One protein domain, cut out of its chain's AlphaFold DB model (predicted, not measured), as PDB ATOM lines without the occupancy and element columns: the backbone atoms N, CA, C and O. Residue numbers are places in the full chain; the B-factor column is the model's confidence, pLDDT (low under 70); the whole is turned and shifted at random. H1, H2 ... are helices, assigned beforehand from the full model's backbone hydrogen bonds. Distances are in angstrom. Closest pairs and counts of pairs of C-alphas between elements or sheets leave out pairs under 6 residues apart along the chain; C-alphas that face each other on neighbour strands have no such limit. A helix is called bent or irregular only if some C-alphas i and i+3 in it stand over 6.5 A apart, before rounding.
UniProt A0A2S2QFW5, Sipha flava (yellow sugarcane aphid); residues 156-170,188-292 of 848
ATOM      1  N   VAL A 156     -14.945 -33.457 -22.960       88.31
ATOM      2  CA  VAL A 156     -14.973 -32.788 -24.273       88.31
ATOM      3  C   VAL A 156     -14.578 -33.768 -25.387       88.31
ATOM      4  O   VAL A 156     -15.142 -33.734 -26.485       88.31
ATOM      5  N   THR A 157     -13.629 -34.663 -25.108       85.06
ATOM      6  CA  THR A 157     -13.178 -35.709 -26.037       85.06
ATOM      7  C   THR A 157     -14.206 -36.840 -26.169       85.06
ATOM      8  O   THR A 157     -14.477 -37.266 -27.293       85.06
ATOM      9  N   HIS A 158     -14.856 -37.250 -25.073       88.06
ATOM     10  CA  HIS A 158     -15.989 -38.182 -25.066       88.06
ATOM     11  C   HIS A 158     -17.104 -37.697 -25.996       88.06
ATOM     12  O   HIS A 158     -17.481 -38.421 -26.914       88.06
ATOM     13  N   VAL A 159     -17.567 -36.451 -25.832       84.62
ATOM     14  CA  VAL A 159     -18.634 -35.869 -26.668       84.62
ATOM     15  C   VAL A 159     -18.251 -35.905 -28.152       84.62
ATOM     16  O   VAL A 159     -19.068 -36.259 -28.998       84.62
ATOM     17  N   ARG A 160     -16.983 -35.627 -28.488       80.19
ATOM     18  CA  ARG A 160     -16.488 -35.704 -29.875       80.19
ATOM     19  C   ARG A 160     -16.488 -37.126 -30.439       80.19
ATOM     20  O   ARG A 160     -16.749 -37.280 -31.630       80.19
ATOM     21  N   HIS A 161     -16.157 -38.138 -29.638       80.12
ATOM     22  CA  HIS A 161     -16.202 -39.537 -30.069       80.12
ATOM     23  C   HIS A 161     -17.637 -40.051 -30.181       80.12
ATOM     24  O   HIS A 161     -17.970 -40.644 -31.202       80.12
ATOM     25  N   ARG A 162     -18.497 -39.725 -29.212       83.06
ATOM     26  CA  ARG A 162     -19.931 -40.036 -29.232       83.06
ATOM     27  C   ARG A 162     -20.639 -39.461 -30.458       83.06
ATOM     28  O   ARG A 162     -21.448 -40.122 -31.100       83.06
ATOM     29  N   ASP A 163     -20.324 -38.222 -30.828       74.62
ATOM     30  CA  ASP A 163     -20.911 -37.609 -32.021       74.62
ATOM     31  C   ASP A 163     -20.439 -38.285 -33.322       74.62
ATOM     32  O   ASP A 163     -21.161 -38.255 -34.318       74.62
ATOM     33  N   ARG A 164     -19.247 -38.906 -33.324       70.81
ATOM     34  CA  ARG A 164     -18.700 -39.663 -34.467       70.81
ATOM     35  C   ARG A 164     -19.267 -41.074 -34.573       70.81
ATOM     36  O   ARG A 164     -19.512 -41.520 -35.687       70.81
ATOM     37  N   THR A 165     -19.468 -41.772 -33.452       70.12
ATOM     38  CA  THR A 165     -20.089 -43.112 -33.439       70.12
ATOM     39  C   THR A 165     -21.518 -43.051 -33.967       70.12
ATOM     40  O   THR A 165     -21.945 -43.916 -34.724       70.12
ATOM     41  N   ALA A 166     -22.230 -41.979 -33.631       68.56
ATOM     42  CA  ALA A 166     -23.582 -41.711 -34.090       68.56
ATOM     43  C   ALA A 166     -23.736 -41.378 -35.587       68.56
ATOM     44  O   ALA A 166     -24.770 -41.687 -36.180       68.56
ATOM     45  N   ASP A 167     -22.762 -40.694 -36.192       65.44
ATOM     46  CA  ASP A 167     -22.796 -40.302 -37.606       65.44
ATOM     47  C   ASP A 167     -21.395 -40.430 -38.234       65.44
ATOM     48  O   ASP A 167     -20.637 -39.452 -38.291       65.44
ATOM     49  N   PRO A 168     -21.040 -41.630 -38.739       57.88
ATOM     50  CA  PRO A 168     -19.721 -41.906 -39.315       57.88
ATOM     51  C   PRO A 168     -19.406 -41.095 -40.582       57.88
ATOM     52  O   PRO A 168     -18.247 -41.004 -40.983       57.88
ATOM     53  N   ARG A 169     -20.420 -40.500 -41.237       52.06
ATOM     54  CA  ARG A 169     -20.261 -39.727 -42.485       52.06
ATOM     55  C   ARG A 169     -19.775 -38.299 -42.241       52.06
ATOM     56  O   ARG A 169     -19.377 -37.614 -43.186       52.06
ATOM     57  N   ARG A 170     -19.776 -37.832 -40.989       50.62
ATOM     58  CA  ARG A 170     -19.230 -36.522 -40.624       50.62
ATOM     59  C   ARG A 170     -17.713 -36.524 -40.742       50.62
ATOM     60  O   ARG A 170     -16.998 -36.910 -39.817       50.62
ATOM     61  N   SER A 188      -0.559 -33.665 -26.597       45.44
ATOM     62  CA  SER A 188       0.294 -34.549 -25.782       45.44
ATOM     63  C   SER A 188      -0.283 -34.787 -24.384       45.44
ATOM     64  O   SER A 188      -0.182 -35.896 -23.897       45.44
ATOM     65  N   ALA A 189      -0.997 -33.808 -23.814       43.06
ATOM     66  CA  ALA A 189      -1.708 -33.909 -22.539       43.06
ATOM     67  C   ALA A 189      -2.710 -35.075 -22.480       43.06
ATOM     68  O   ALA A 189      -2.662 -35.886 -21.565       43.06
ATOM     69  N   VAL A 190      -3.584 -35.192 -23.483       45.16
ATOM     70  CA  VAL A 190      -4.583 -36.268 -23.551       45.16
ATOM     71  C   VAL A 190      -3.879 -37.599 -23.797       45.16
ATOM     72  O   VAL A 190      -4.220 -38.587 -23.174       45.16
ATOM     73  N   ARG A 191      -2.821 -37.641 -24.615       50.34
ATOM     74  CA  ARG A 191      -2.015 -38.866 -24.768       50.34
ATOM     75  C   ARG A 191      -1.315 -39.296 -23.489       50.34
ATOM     76  O   ARG A 191      -1.277 -40.485 -23.226       50.34
ATOM     77  N   THR A 192      -0.768 -38.364 -22.718       50.06
ATOM     78  CA  THR A 192      -0.106 -38.653 -21.443       50.06
ATOM     79  C   THR A 192      -1.115 -39.133 -20.405       50.06
ATOM     80  O   THR A 192      -0.837 -40.106 -19.722       50.06
ATOM     81  N   VAL A 193      -2.310 -38.532 -20.343       46.00
ATOM     82  CA  VAL A 193      -3.410 -38.998 -19.478       46.00
ATOM     83  C   VAL A 193      -3.896 -40.389 -19.898       46.00
ATOM     84  O   VAL A 193      -4.061 -41.257 -19.051       46.00
ATOM     85  N   PHE A 194      -4.067 -40.643 -21.196       46.16
ATOM     86  CA  PHE A 194      -4.476 -41.957 -21.705       46.16
ATOM     87  C   PHE A 194      -3.387 -43.020 -21.516       46.16
ATOM     88  O   PHE A 194      -3.703 -44.142 -21.139       46.16
ATOM     89  N   ALA A 195      -2.112 -42.665 -21.706       48.38
ATOM     90  CA  ALA A 195      -0.976 -43.545 -21.449       48.38
ATOM     91  C   ALA A 195      -0.824 -43.865 -19.954       48.38
ATOM     92  O   ALA A 195      -0.600 -45.018 -19.604       48.38
ATOM     93  N   ALA A 196      -1.007 -42.876 -19.072       46.41
ATOM     94  CA  ALA A 196      -0.978 -43.068 -17.622       46.41
ATOM     95  C   ALA A 196      -2.162 -43.905 -17.103       46.41
ATOM     96  O   ALA A 196      -2.027 -44.596 -16.101       46.41
ATOM     97  N   LEU A 197      -3.307 -43.872 -17.793       41.25
ATOM     98  CA  LEU A 197      -4.487 -44.691 -17.492       41.25
ATOM     99  C   LEU A 197      -4.464 -46.074 -18.172       41.25
ATOM    100  O   LEU A 197      -5.459 -46.790 -18.108       41.25
ATOM    101  N   GLY A 198      -3.376 -46.449 -18.858       36.06
ATOM    102  CA  GLY A 198      -3.275 -47.735 -19.566       36.06
ATOM    103  C   GLY A 198      -4.217 -47.877 -20.772       36.06
ATOM    104  O   GLY A 198      -4.347 -48.957 -21.340       36.06
ATOM    105  N   LEU A 199      -4.862 -46.790 -21.202       44.16
ATOM    106  CA  LEU A 199      -5.778 -46.740 -22.343       44.16
ATOM    107  C   LEU A 199      -4.964 -46.564 -23.635       44.16
ATOM    108  O   LEU A 199      -4.965 -45.504 -24.267       44.16
ATOM    109  N   GLY A 200      -4.197 -47.604 -23.972       40.16
ATOM    110  CA  GLY A 200      -3.317 -47.672 -25.134       40.16
ATOM    111  C   GLY A 200      -4.035 -47.471 -26.474       40.16
ATOM    112  O   GLY A 200      -5.247 -47.633 -26.622       40.16
ATOM    113  N   THR A 201      -3.257 -47.082 -27.480       38.34
ATOM    114  CA  THR A 201      -3.696 -46.928 -28.868       38.34
ATOM    115  C   THR A 201      -4.226 -48.255 -29.415       38.34
ATOM    116  O   THR A 201      -3.465 -49.216 -29.453       38.34
ATOM    117  N   CYS A 202      -5.482 -48.308 -29.890       34.38
ATOM    118  CA  CYS A 202      -5.914 -49.375 -30.811       34.38
ATOM    119  C   CYS A 202      -4.843 -49.561 -31.889       34.38
ATOM    120  O   CYS A 202      -4.392 -48.557 -32.456       34.38
ATOM    121  N   SER A 203      -4.423 -50.810 -32.108       33.44
ATOM    122  CA  SER A 203      -3.417 -51.134 -33.114       33.44
ATOM    123  C   SER A 203      -3.893 -50.671 -34.490       33.44
ATOM    124  O   SER A 203      -5.090 -50.601 -34.781       33.44
ATOM    125  N   SER A 204      -2.922 -50.327 -35.323       36.44
ATOM    126  CA  SER A 204      -3.065 -49.914 -36.719       36.44
ATOM    127  C   SER A 204      -3.709 -50.967 -37.632       36.44
ATOM    128  O   SER A 204      -3.912 -50.688 -38.809       36.44
ATOM    129  N   ASP A 205      -4.059 -52.146 -37.115       34.34
ATOM    130  CA  ASP A 205      -4.525 -53.283 -37.917       34.34
ATOM    131  C   ASP A 205      -6.046 -53.275 -38.159       34.34
ATOM    132  O   ASP A 205      -6.551 -54.039 -38.977       34.34
ATOM    133  N   LEU A 206      -6.792 -52.378 -37.498       37.41
ATOM    134  CA  LEU A 206      -8.253 -52.239 -37.643       37.41
ATOM    135  C   LEU A 206      -8.690 -51.173 -38.664       37.41
ATOM    136  O   LEU A 206      -9.873 -51.096 -38.997       37.41
ATOM    137  N   ASP A 207      -7.759 -50.370 -39.190       36.72
ATOM    138  CA  ASP A 207      -8.062 -49.299 -40.157       36.72
ATOM    139  C   ASP A 207      -8.357 -49.836 -41.582       36.72
ATOM    140  O   ASP A 207      -8.785 -49.074 -42.450       36.72
ATOM    141  N   GLY A 208      -8.171 -51.143 -41.824       36.19
ATOM    142  CA  GLY A 208      -8.361 -51.795 -43.128       36.19
ATOM    143  C   GLY A 208      -9.713 -52.490 -43.367       36.19
ATOM    144  O   GLY A 208      -9.963 -52.921 -44.489       36.19
ATOM    145  N   LEU A 209     -10.592 -52.609 -42.361       34.53
ATOM    146  CA  LEU A 209     -11.857 -53.360 -42.464       34.53
ATOM    147  C   LEU A 209     -13.097 -52.443 -42.401       34.53
ATOM    148  O   LEU A 209     -13.147 -51.532 -41.564       34.53
ATOM    149  N   PRO A 210     -14.144 -52.681 -43.221       37.75
ATOM    150  CA  PRO A 210     -15.399 -51.938 -43.140       37.75
ATOM    151  C   PRO A 210     -16.125 -52.268 -41.821       37.75
ATOM    152  O   PRO A 210     -16.820 -53.269 -41.719       37.75
ATOM    153  N   GLY A 211     -15.930 -51.427 -40.798       49.06
ATOM    154  CA  GLY A 211     -16.516 -51.578 -39.452       49.06
ATOM    155  C   GLY A 211     -15.564 -51.237 -38.293       49.06
ATOM    156  O   GLY A 211     -16.023 -50.817 -37.227       49.06
ATOM    157  N   GLY A 212     -14.243 -51.297 -38.509       48.19
ATOM    158  CA  GLY A 212     -13.240 -51.097 -37.446       48.19
ATOM    159  C   GLY A 212     -13.191 -49.674 -36.866       48.19
ATOM    160  O   GLY A 212     -12.962 -49.474 -35.671       48.19
ATOM    161  N   VAL A 213     -13.499 -48.658 -37.681       52.72
ATOM    162  CA  VAL A 213     -13.495 -47.242 -37.257       52.72
ATOM    163  C   VAL A 213     -14.616 -46.938 -36.254       52.72
ATOM    164  O   VAL A 213     -14.419 -46.154 -35.318       52.72
ATOM    165  N   THR A 214     -15.790 -47.553 -36.420       58.34
ATOM    166  CA  THR A 214     -16.947 -47.375 -35.528       58.34
ATOM    167  C   THR A 214     -16.743 -48.061 -34.182       58.34
ATOM    168  O   THR A 214     -17.008 -47.440 -33.151       58.34
ATOM    169  N   GLU A 215     -16.190 -49.276 -34.169       59.56
ATOM    170  CA  GLU A 215     -15.872 -50.004 -32.932       59.56
ATOM    171  C   GLU A 215     -14.765 -49.310 -32.131       59.56
ATOM    172  O   GLU A 215     -14.926 -49.059 -30.935       59.56
ATOM    173  N   CYS A 216     -13.685 -48.874 -32.789       63.16
ATOM    174  CA  CYS A 216     -12.616 -48.126 -32.125       63.16
ATOM    175  C   CYS A 216     -13.118 -46.792 -31.537       63.16
ATOM    176  O   CYS A 216     -12.732 -46.406 -30.428       63.16
ATOM    177  N   CYS A 217     -14.011 -46.079 -32.238       65.62
ATOM    178  CA  CYS A 217     -14.612 -44.854 -31.706       65.62
ATOM    179  C   CYS A 217     -15.535 -45.119 -30.508       65.62
ATOM    180  O   CYS A 217     -15.540 -44.301 -29.589       65.62
ATOM    181  N   ALA A 218     -16.261 -46.240 -30.484       71.00
ATOM    182  CA  ALA A 218     -17.120 -46.623 -29.365       71.00
ATOM    183  C   ALA A 218     -16.311 -46.982 -28.110       71.00
ATOM    184  O   ALA A 218     -16.602 -46.476 -27.027       71.00
ATOM    185  N   VAL A 219     -15.237 -47.767 -28.244       75.56
ATOM    186  CA  VAL A 219     -14.334 -48.073 -27.116       75.56
ATOM    187  C   VAL A 219     -13.730 -46.788 -26.544       75.56
ATOM    188  O   VAL A 219     -13.736 -46.569 -25.332       75.56
ATOM    189  N   ARG A 220     -13.267 -45.883 -27.418       78.06
ATOM    190  CA  ARG A 220     -12.710 -44.589 -26.999       78.06
ATOM    191  C   ARG A 220     -13.747 -43.688 -26.341       78.06
ATOM    192  O   ARG A 220     -13.406 -43.002 -25.382       78.06
ATOM    193  N   GLU A 221     -14.990 -43.687 -26.819       82.19
ATOM    194  CA  GLU A 221     -16.092 -42.951 -26.197       82.19
ATOM    195  C   GLU A 221     -16.256 -43.345 -24.722       82.19
ATOM    196  O   GLU A 221     -16.251 -42.468 -23.852       82.19
ATOM    197  N   TRP A 222     -16.369 -44.644 -24.441       86.88
ATOM    198  CA  TRP A 222     -16.557 -45.164 -23.086       86.88
ATOM    199  C   TRP A 222     -15.329 -44.960 -22.205       86.88
ATOM    200  O   TRP A 222     -15.466 -44.522 -21.064       86.88
ATOM    201  N   ALA A 223     -14.131 -45.172 -22.751       85.69
ATOM    202  CA  ALA A 223     -12.879 -44.924 -22.046       85.69
ATOM    203  C   ALA A 223     -12.742 -43.452 -21.608       85.69
ATOM    204  O   ALA A 223     -12.374 -43.174 -20.468       85.69
ATOM    205  N   CYS A 224     -13.104 -42.496 -22.477       87.81
ATOM    206  CA  CYS A 224     -13.108 -41.069 -22.135       87.81
ATOM    207  C   CYS A 224     -14.107 -40.745 -21.009       87.81
ATOM    208  O   CYS A 224     -13.813 -39.918 -20.143       87.81
ATOM    209  N   LEU A 225     -15.296 -41.359 -21.034       92.00
ATOM    210  CA  LEU A 225     -16.329 -41.127 -20.022       92.00
ATOM    211  C   LEU A 225     -15.922 -41.714 -18.666       92.00
ATOM    212  O   LEU A 225     -16.030 -41.023 -17.656       92.00
ATOM    213  N   ALA A 226     -15.383 -42.935 -18.652       93.06
ATOM    214  CA  ALA A 226     -14.829 -43.550 -17.449       93.06
ATOM    215  C   ALA A 226     -13.690 -42.696 -16.870       93.06
ATOM    216  O   ALA A 226     -13.746 -42.310 -15.705       93.06
ATOM    217  N   ALA A 227     -12.730 -42.279 -17.706       91.75
ATOM    218  CA  ALA A 227     -11.645 -41.389 -17.295       91.75
ATOM    219  C   ALA A 227     -12.155 -40.045 -16.741       91.75
ATOM    220  O   ALA A 227     -11.570 -39.508 -15.806       91.75
ATOM    221  N   THR A 228     -13.256 -39.509 -17.283       95.69
ATOM    222  CA  THR A 228     -13.905 -38.299 -16.749       95.69
ATOM    223  C   THR A 228     -14.370 -38.519 -15.312       95.69
ATOM    224  O   THR A 228     -14.058 -37.707 -14.444       95.69
ATOM    225  N   VAL A 229     -15.086 -39.617 -15.046       97.06
ATOM    226  CA  VAL A 229     -15.603 -39.937 -13.706       97.06
ATOM    227  C   VAL A 229     -14.459 -40.210 -12.727       97.06
ATOM    228  O   VAL A 229     -14.465 -39.667 -11.625       97.06
ATOM    229  N   THR A 230     -13.437 -40.967 -13.135       96.38
ATOM    230  CA  THR A 230     -12.257 -41.243 -12.300       96.38
ATOM    231  C   THR A 230     -11.503 -39.965 -11.937       96.38
ATOM    232  O   THR A 230     -11.169 -39.751 -10.774       96.38
ATOM    233  N   MET A 231     -11.271 -39.075 -12.906       97.12
ATOM    234  CA  MET A 231     -10.598 -37.798 -12.655       97.12
ATOM    235  C   MET A 231     -11.470 -36.846 -11.824       97.12
ATOM    236  O   MET A 231     -10.947 -36.115 -10.989       97.12
ATOM    237  N   ALA A 232     -12.797 -36.877 -11.977       97.88
ATOM    238  CA  ALA A 232     -13.705 -36.129 -11.109       97.88
ATOM    239  C   ALA A 232     -13.643 -36.623  -9.653       97.88
ATOM    240  O   ALA A 232     -13.580 -35.807  -8.733       97.88
ATOM    241  N   ALA A 233     -13.587 -37.943  -9.444       97.62
ATOM    242  CA  ALA A 233     -13.395 -38.539  -8.124       97.62
ATOM    243  C   ALA A 233     -12.040 -38.132  -7.520       97.62
ATOM    244  O   ALA A 233     -11.993 -37.660  -6.387       97.62
ATOM    245  N   ALA A 234     -10.952 -38.217  -8.293       97.94
ATOM    246  CA  ALA A 234      -9.628 -37.763  -7.861       97.94
ATOM    247  C   ALA A 234      -9.602 -36.257  -7.530       97.94
ATOM    248  O   ALA A 234      -9.008 -35.850  -6.535       97.94
ATOM    249  N   SER A 235     -10.299 -35.425  -8.310       97.75
ATOM    250  CA  SER A 235     -10.449 -33.995  -8.013       97.75
ATOM    251  C   SER A 235     -11.166 -33.779  -6.676       97.75
ATOM    252  O   SER A 235     -10.683 -33.000  -5.859       97.75
ATOM    253  N   MET A 236     -12.248 -34.524  -6.405       96.12
ATOM    254  CA  MET A 236     -12.978 -34.472  -5.130       96.12
ATOM    255  C   MET A 236     -12.124 -34.925  -3.933       96.12
ATOM    256  O   MET A 236     -12.191 -34.315  -2.870       96.12
ATOM    257  N   LEU A 237     -11.299 -35.964  -4.109       96.44
ATOM    258  CA  LEU A 237     -10.374 -36.464  -3.081       96.44
ATOM    259  C   LEU A 237      -9.175 -35.530  -2.832       96.44
ATOM    260  O   LEU A 237      -8.491 -35.667  -1.818       96.44
ATOM    261  N   ALA A 238      -8.894 -34.600  -3.747       96.81
ATOM    262  CA  ALA A 238      -7.951 -33.509  -3.521       96.81
ATOM    263  C   ALA A 238      -8.629 -32.311  -2.835       96.81
ATOM    264  O   ALA A 238      -8.061 -31.738  -1.903       96.81
ATOM    265  N   LYS A 239      -9.840 -31.947  -3.281       94.25
ATOM    266  CA  LYS A 239     -10.667 -30.887  -2.695       94.25
ATOM    267  C   LYS A 239     -12.148 -31.112  -2.981       94.25
ATOM    268  O   LYS A 239     -12.542 -31.401  -4.106       94.25
ATOM    269  N   GLU A 240     -12.991 -30.857  -1.989       89.88
ATOM    270  CA  GLU A 240     -14.417 -31.200  -1.986       89.88
ATOM    271  C   GLU A 240     -15.192 -30.583  -3.168       89.88
ATOM    272  O   GLU A 240     -16.059 -31.220  -3.767       89.88
ATOM    273  N   THR A 241     -14.834 -29.360  -3.572       92.06
ATOM    274  CA  THR A 241     -15.444 -28.649  -4.710       92.06
ATOM    275  C   THR A 241     -15.154 -29.297  -6.069       92.06
ATOM    276  O   THR A 241     -15.797 -28.944  -7.060       92.06
ATOM    277  N   GLY A 242     -14.221 -30.252  -6.144       94.62
ATOM    278  CA  GLY A 242     -13.824 -30.946  -7.371       94.62
ATOM    279  C   GLY A 242     -14.971 -31.676  -8.077       94.62
ATOM    280  O   GLY A 242     -15.031 -31.688  -9.307       94.62
ATOM    281  N   VAL A 243     -15.953 -32.187  -7.320       95.38
ATOM    282  CA  VAL A 243     -17.134 -32.898  -7.857       95.38
ATOM    283  C   VAL A 243     -17.959 -32.050  -8.836       95.38
ATOM    284  O   VAL A 243     -18.609 -32.575  -9.742       95.38
ATOM    285  N   THR A 244     -17.882 -30.721  -8.716       96.88
ATOM    286  CA  THR A 244     -18.625 -29.776  -9.563       96.88
ATOM    287  C   THR A 244     -18.241 -29.850 -11.047       96.88
ATOM    288  O   THR A 244     -18.992 -29.366 -11.897       96.88
ATOM    289  N   VAL A 245     -17.126 -30.508 -11.403       97.69
ATOM    290  CA  VAL A 245     -16.748 -30.750 -12.805       97.69
ATOM    291  C   VAL A 245     -17.803 -31.543 -13.569       97.69
ATOM    292  O   VAL A 245     -18.022 -31.278 -14.749       97.69
ATOM    293  N   LEU A 246     -18.511 -32.469 -12.910       97.81
ATOM    294  CA  LEU A 246     -19.558 -33.271 -13.549       97.81
ATOM    295  C   LEU A 246     -20.734 -32.390 -13.999       97.81
ATOM    296  O   LEU A 246     -21.271 -32.582 -15.090       97.81
ATOM    297  N   ALA A 247     -21.072 -31.363 -13.215       96.75
ATOM    298  CA  ALA A 247     -22.084 -30.377 -13.584       96.75
ATOM    299  C   ALA A 247     -21.618 -29.477 -14.742       96.75
ATOM    300  O   ALA A 247     -22.390 -29.210 -15.662       96.75
ATOM    301  N   VAL A 248     -20.343 -29.065 -14.766       96.06
ATOM    302  CA  VAL A 248     -19.771 -28.340 -15.917       96.06
ATOM    303  C   VAL A 248     -19.777 -29.202 -17.183       96.06
ATOM    304  O   VAL A 248     -20.122 -28.704 -18.255       96.06
ATOM    305  N   CYS A 249     -19.461 -30.495 -17.069       95.56
ATOM    306  CA  CYS A 249     -19.559 -31.454 -18.170       95.56
ATOM    307  C   CYS A 249     -20.995 -31.530 -18.705       95.56
ATOM    308  O   CYS A 249     -21.202 -31.387 -19.907       95.56
ATOM    309  N   ALA A 250     -21.990 -31.655 -17.823       93.31
ATOM    310  CA  ALA A 250     -23.399 -31.667 -18.211       93.31
ATOM    311  C   ALA A 250     -23.824 -30.372 -18.928       93.31
ATOM    312  O   ALA A 250     -24.497 -30.431 -19.957       93.31
ATOM    313  N   VAL A 251     -23.390 -29.200 -18.446       90.94
ATOM    314  CA  VAL A 251     -23.658 -27.914 -19.116       90.94
ATOM    315  C   VAL A 251     -22.989 -27.844 -20.486       90.94
ATOM    316  O   VAL A 251     -23.624 -27.421 -21.452       90.94
ATOM    317  N   TYR A 252     -21.733 -28.283 -20.600       90.12
ATOM    318  CA  TYR A 252     -21.056 -28.379 -21.891       90.12
ATOM    319  C   TYR A 252     -21.833 -29.282 -22.852       90.12
ATOM    320  O   TYR A 252     -22.069 -28.898 -23.997       90.12
ATOM    321  N   ASP A 253     -22.310 -30.436 -22.387       86.38
ATOM    322  CA  ASP A 253     -23.124 -31.318 -23.215       86.38
ATOM    323  C   ASP A 253     -24.424 -30.624 -23.642       86.38
ATOM    324  O   ASP A 253     -24.717 -30.544 -24.821       86.38
ATOM    325  N   ILE A 254     -25.166 -29.978 -22.742       82.94
ATOM    326  CA  ILE A 254     -26.411 -29.270 -23.100       82.94
ATOM    327  C   ILE A 254     -26.174 -28.163 -24.146       82.94
ATOM    328  O   ILE A 254     -26.969 -28.008 -25.079       82.94
ATOM    329  N   LEU A 255     -25.086 -27.400 -24.010       79.38
ATOM    330  CA  LEU A 255     -24.756 -26.296 -24.917       79.38
ATOM    331  C   LEU A 255     -24.254 -26.785 -26.288       79.38
ATOM    332  O   LEU A 255     -24.512 -26.136 -27.310       79.38
ATOM    333  N   PHE A 256     -23.546 -27.918 -26.333       76.56
ATOM    334  CA  PHE A 256     -22.825 -28.375 -27.526       76.56
ATOM    335  C   PHE A 256     -23.337 -29.699 -28.138       76.56
ATOM    336  O   PHE A 256     -23.028 -29.960 -29.301       76.56
ATOM    337  N   ALA A 257     -24.197 -30.470 -27.459       60.44
ATOM    338  CA  ALA A 257     -24.788 -31.746 -27.917       60.44
ATOM    339  C   ALA A 257     -25.704 -31.613 -29.142       60.44
ATOM    340  O   ALA A 257     -26.032 -32.594 -29.804       60.44
ATOM    341  N   GLY A 258     -26.117 -30.393 -29.486       53.06
ATOM    342  CA  GLY A 258     -26.960 -30.105 -30.647       53.06
ATOM    343  C   GLY A 258     -26.241 -30.133 -31.997       53.06
ATOM    344  O   GLY A 258     -26.796 -29.627 -32.967       53.06
ATOM    345  N   ARG A 259     -25.016 -30.669 -32.093       55.31
ATOM    346  CA  ARG A 259     -24.333 -30.781 -33.387       55.31
ATOM    347  C   ARG A 259     -24.994 -31.787 -34.319       55.31
ATOM    348  O   ARG A 259     -24.793 -31.640 -35.517       55.31
ATOM    349  N   SER A 260     -25.733 -32.787 -33.832       45.94
ATOM    350  CA  SER A 260     -26.287 -33.869 -34.659       45.94
ATOM    351  C   SER A 260     -27.812 -33.955 -34.603       45.94
ATOM    352  O   SER A 260     -28.445 -33.537 -33.637       45.94
ATOM    353  N   ASN A 261     -28.374 -34.476 -35.691       49.69
ATOM    354  CA  ASN A 261     -29.794 -34.605 -36.004       49.69
ATOM    355  C   ASN A 261     -30.587 -35.310 -34.875       49.69
ATOM    356  O   ASN A 261     -30.002 -35.954 -34.006       49.69
ATOM    357  N   ASN A 262     -31.924 -35.253 -34.917       48.78
ATOM    358  CA  ASN A 262     -32.877 -35.724 -33.884       48.78
ATOM    359  C   ASN A 262     -32.692 -37.195 -33.396       48.78
ATOM    360  O   ASN A 262     -33.376 -37.616 -32.469       48.78
ATOM    361  N   LYS A 263     -31.774 -37.971 -33.996       48.03
ATOM    362  CA  LYS A 263     -31.378 -39.341 -33.618       48.03
ATOM    363  C   LYS A 263     -30.352 -39.424 -32.462       48.03
ATOM    364  O   LYS A 263     -30.228 -40.486 -31.869       48.03
ATOM    365  N   ASN A 264     -29.662 -38.332 -32.089       54.69
ATOM    366  CA  ASN A 264     -28.602 -38.327 -31.048       54.69
ATOM    367  C   ASN A 264     -29.044 -37.980 -29.617       54.69
ATOM    368  O   ASN A 264     -28.211 -37.897 -28.706       54.69
ATOM    369  N   SER A 265     -30.343 -37.788 -29.388       63.91
ATOM    370  CA  SER A 265     -30.896 -37.510 -28.056       63.91
ATOM    371  C   SER A 265     -30.593 -38.628 -27.052       63.91
ATOM    372  O   SER A 265     -30.275 -38.330 -25.903       63.91
ATOM    373  N   GLY A 266     -30.595 -39.892 -27.492       74.31
ATOM    374  CA  GLY A 266     -30.311 -41.050 -26.639       74.31
ATOM    375  C   GLY A 266     -28.889 -41.066 -26.068       74.31
ATOM    376  O   GLY A 266     -28.712 -41.284 -24.873       74.31
ATOM    377  N   GLY A 267     -27.872 -40.764 -26.885       81.00
ATOM    378  CA  GLY A 267     -26.475 -40.719 -26.431       81.00
ATOM    379  C   GLY A 267     -26.204 -39.575 -25.450       81.00
ATOM    380  O   GLY A 267     -25.510 -39.767 -24.456       81.00
ATOM    381  N   THR A 268     -26.800 -38.406 -25.694       83.56
ATOM    382  CA  THR A 268     -26.709 -37.249 -24.782       83.56
ATOM    383  C   THR A 268     -27.386 -37.548 -23.449       83.56
ATOM    384  O   THR A 268     -26.792 -37.359 -22.391       83.56
ATOM    385  N   TYR A 269     -28.609 -38.078 -23.497       86.81
ATOM    386  CA  TYR A 269     -29.344 -38.490 -22.306       86.81
ATOM    387  C   TYR A 269     -28.558 -39.523 -21.490       86.81
ATOM    388  O   TYR A 269     -28.393 -39.354 -20.286       86.81
ATOM    389  N   ARG A 270     -27.976 -40.533 -22.152       90.19
ATOM    390  CA  ARG A 270     -27.119 -41.539 -21.511       90.19
ATOM    391  C   ARG A 270     -25.936 -40.909 -20.775       90.19
ATOM    392  O   ARG A 270     -25.725 -41.222 -19.606       90.19
ATOM    393  N   SER A 271     -25.185 -40.019 -21.424       91.50
ATOM    394  CA  SER A 271     -24.054 -39.335 -20.783       91.50
ATOM    395  C   SER A 271     -24.509 -38.515 -19.570       91.50
ATOM    396  O   SER A 271     -23.862 -38.574 -18.529       91.50
ATOM    397  N   LEU A 272     -25.635 -37.798 -19.665       92.50
ATOM    398  CA  LEU A 272     -26.184 -37.007 -18.556       92.50
ATOM    399  C   LEU A 272     -26.641 -37.872 -17.375       92.50
ATOM    400  O   LEU A 272     -26.371 -37.516 -16.228       92.50
ATOM    401  N   VAL A 273     -27.286 -39.013 -17.636       94.88
ATOM    402  CA  VAL A 273     -27.680 -39.972 -16.591       94.88
ATOM    403  C   VAL A 273     -26.446 -40.519 -15.882       94.88
ATOM    404  O   VAL A 273     -26.409 -40.518 -14.655       94.88
ATOM    405  N   ILE A 274     -25.406 -40.907 -16.627       95.75
ATOM    406  CA  ILE A 274     -24.158 -41.420 -16.044       95.75
ATOM    407  C   ILE A 274     -23.461 -40.350 -15.199       95.75
ATOM    408  O   ILE A 274     -23.056 -40.640 -14.078       95.75
ATOM    409  N   LEU A 275     -23.346 -39.113 -15.695       96.19
ATOM    410  CA  LEU A 275     -22.761 -38.011 -14.922       96.19
ATOM    411  C   LEU A 275     -23.545 -37.740 -13.632       96.19
ATOM    412  O   LEU A 275     -22.939 -37.525 -12.584       96.19
ATOM    413  N   SER A 276     -24.877 -37.767 -13.704       95.94
ATOM    414  CA  SER A 276     -25.752 -37.523 -12.552       95.94
ATOM    415  C   SER A 276     -25.655 -38.651 -11.524       95.94
ATOM    416  O   SER A 276     -25.509 -38.382 -10.335       95.94
ATOM    417  N   ALA A 277     -25.662 -39.908 -11.979       97.00
ATOM    418  CA  ALA A 277     -25.473 -41.075 -11.122       97.00
ATOM    419  C   ALA A 277     -24.085 -41.071 -10.466       97.00
ATOM    420  O   ALA A 277     -23.977 -41.274  -9.262       97.00
ATOM    421  N   ALA A 278     -23.028 -40.761 -11.224       96.88
ATOM    422  CA  ALA A 278     -21.674 -40.643 -10.690       96.88
ATOM    423  C   ALA A 278     -21.571 -39.537  -9.630       96.88
ATOM    424  O   ALA A 278     -20.985 -39.761  -8.573       96.88
ATOM    425  N   ALA A 279     -22.172 -38.368  -9.873       96.12
ATOM    426  CA  ALA A 279     -22.210 -37.287  -8.891       96.12
ATOM    427  C   ALA A 279     -22.945 -37.714  -7.611       96.12
ATOM    428  O   ALA A 279     -22.434 -37.489  -6.517       96.12
ATOM    429  N   ALA A 280     -24.103 -38.371  -7.741       96.12
ATOM    430  CA  ALA A 280     -24.870 -38.870  -6.604       96.12
ATOM    431  C   ALA A 280     -24.089 -39.916  -5.792       96.12
ATOM    432  O   ALA A 280     -24.034 -39.810  -4.572       96.12
ATOM    433  N   ILE A 281     -23.430 -40.873  -6.455       96.19
ATOM    434  CA  ILE A 281     -22.608 -41.902  -5.798       96.19
ATOM    435  C   ILE A 281     -21.422 -41.267  -5.068       96.19
ATOM    436  O   ILE A 281     -21.185 -41.579  -3.906       96.19
ATOM    437  N   LEU A 282     -20.688 -40.355  -5.714       95.12
ATOM    438  CA  LEU A 282     -19.535 -39.693  -5.098       95.12
ATOM    439  C   LEU A 282     -19.938 -38.864  -3.874       95.12
ATOM    440  O   LEU A 282     -19.268 -38.929  -2.844       95.12
ATOM    441  N   LEU A 283     -21.045 -38.123  -3.966       91.44
ATOM    442  CA  LEU A 283     -21.584 -37.366  -2.838       91.44
ATOM    443  C   LEU A 283     -22.085 -38.290  -1.726       91.44
ATOM    444  O   LEU A 283     -21.797 -38.024  -0.564       91.44
ATOM    445  N   PHE A 284     -22.772 -39.383  -2.065       91.75
ATOM    446  CA  PHE A 284     -23.230 -40.372  -1.091       91.75
ATOM    447  C   PHE A 284     -22.051 -40.981  -0.329       91.75
ATOM    448  O   PHE A 284     -22.008 -40.877   0.890       91.75
ATOM    449  N   VAL A 285     -21.046 -41.506  -1.039       90.25
ATOM    450  CA  VAL A 285     -19.823 -42.056  -0.427       90.25
ATOM    451  C   VAL A 285     -19.148 -41.013   0.461       90.25
ATOM    452  O   VAL A 285     -18.762 -41.312   1.589       90.25
ATOM    453  N   ARG A 286     -19.042 -39.764  -0.010       87.19
ATOM    454  CA  ARG A 286     -18.442 -38.677   0.768       87.19
ATOM    455  C   ARG A 286     -19.200 -38.395   2.067       87.19
ATOM    456  O   ARG A 286     -18.542 -38.156   3.078       87.19
ATOM    457  N   MET A 287     -20.533 -38.401   2.027       84.06
ATOM    458  CA  MET A 287     -21.386 -38.192   3.200       84.06
ATOM    459  C   MET A 287     -21.314 -39.384   4.158       84.06
ATOM    460  O   MET A 287     -21.140 -39.177   5.352       84.06
ATOM    461  N   SER A 288     -21.337 -40.620   3.651       85.12
ATOM    462  CA  SER A 288     -21.192 -41.831   4.471       85.12
ATOM    463  C   SER A 288     -19.860 -41.876   5.226       85.12
ATOM    464  O   SER A 288     -19.823 -42.319   6.367       85.12
ATOM    465  N   LEU A 289     -18.773 -41.370   4.630       83.25
ATOM    466  CA  LEU A 289     -17.465 -41.275   5.290       83.25
ATOM    467  C   LEU A 289     -17.422 -40.257   6.441       83.25
ATOM    468  O   LEU A 289     -16.555 -40.367   7.300       83.25
ATOM    469  N   MET A 290     -18.315 -39.262   6.472       71.06
ATOM    470  CA  MET A 290     -18.392 -38.298   7.582       71.06
ATOM    471  C   MET A 290     -19.157 -38.847   8.796       71.06
ATOM    472  O   MET A 290     -19.090 -38.247   9.866       71.06
ATOM    473  N   GLY A 291     -19.844 -39.988   8.650       67.19
ATOM    474  CA  GLY A 291     -20.644 -40.605   9.708       67.19
ATOM    475  C   GLY A 291     -21.814 -39.733  10.183       67.19
ATOM    476  O   GLY A 291     -22.230 -38.790   9.509       67.19
ATOM    477  N   ASP A 292     -22.324 -40.033  11.378       58.31
ATOM    478  CA  ASP A 292     -23.475 -39.351  11.996       58.31
ATOM    479  C   ASP A 292     -23.154 -37.932  12.523       58.31
ATOM    480  O   ASP A 292     -24.024 -37.253  13.066       58.31
TER     481      ASP A 292
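What this domain is: This is residues 156 to 170 and 188 to 292 of the 848 residues of a protein of Sipha flava (yellow sugarcane aphid) (UniProt A0A2S2QFW5). Three long helices, H3, H4 and H5, pack side by side in an up-and-down bundle, each running against the one before, with the shorter H1 as its fourth member on H3 and H4; H2 and a long loop lie outside it. The printed part has 120 residues with five named helices, H1 to H5 in chain order, which hold 91 of them, and no named strand; its class is all helix, and it is only just compact, close to loose, with a radius of gyration of the C-alphas of 16.3 A and spans of 58 by 35 by 21 A.

Where its parts are: Find C-alpha 212 at (-13.240, -51.097, -37.446); H3 runs 38.6 A to residue 238. H4, residues 240 to 259, is irregular: C-alphas 255 and 258 are 7.2 A apart. H5, residues 265 to 288, runs 34.2 A to (-21.192, -41.831, 4.471). H1 is residues 156 to 166, H2 188 to 196.

How they stand to each other: In the hairpin H3 and H4, the closest C-alphas, of Met 236 and Gly 242, are 4.3 A apart. H4 and H5, also a hairpin, touch at Leu 246 and Leu 275, C-alphas 5.9 A apart. H1 touches residues 214 to 225 of H3 alone, closest at His 158 and Glu 221, C-alphas 4.9 A apart. H2 is near H3. O i to N i+4 pairs are within hydrogen-bond range throughout H1, H2, H3 and H5, and in 10 of 16 in H4.

The domain as a whole: Residues 171 to 187 are not printed, a gap of 24.6 A between C-alphas 170 and 188. The link H2 to H3 is long. Residues 188 to 217, among others, have pLDDT under 70.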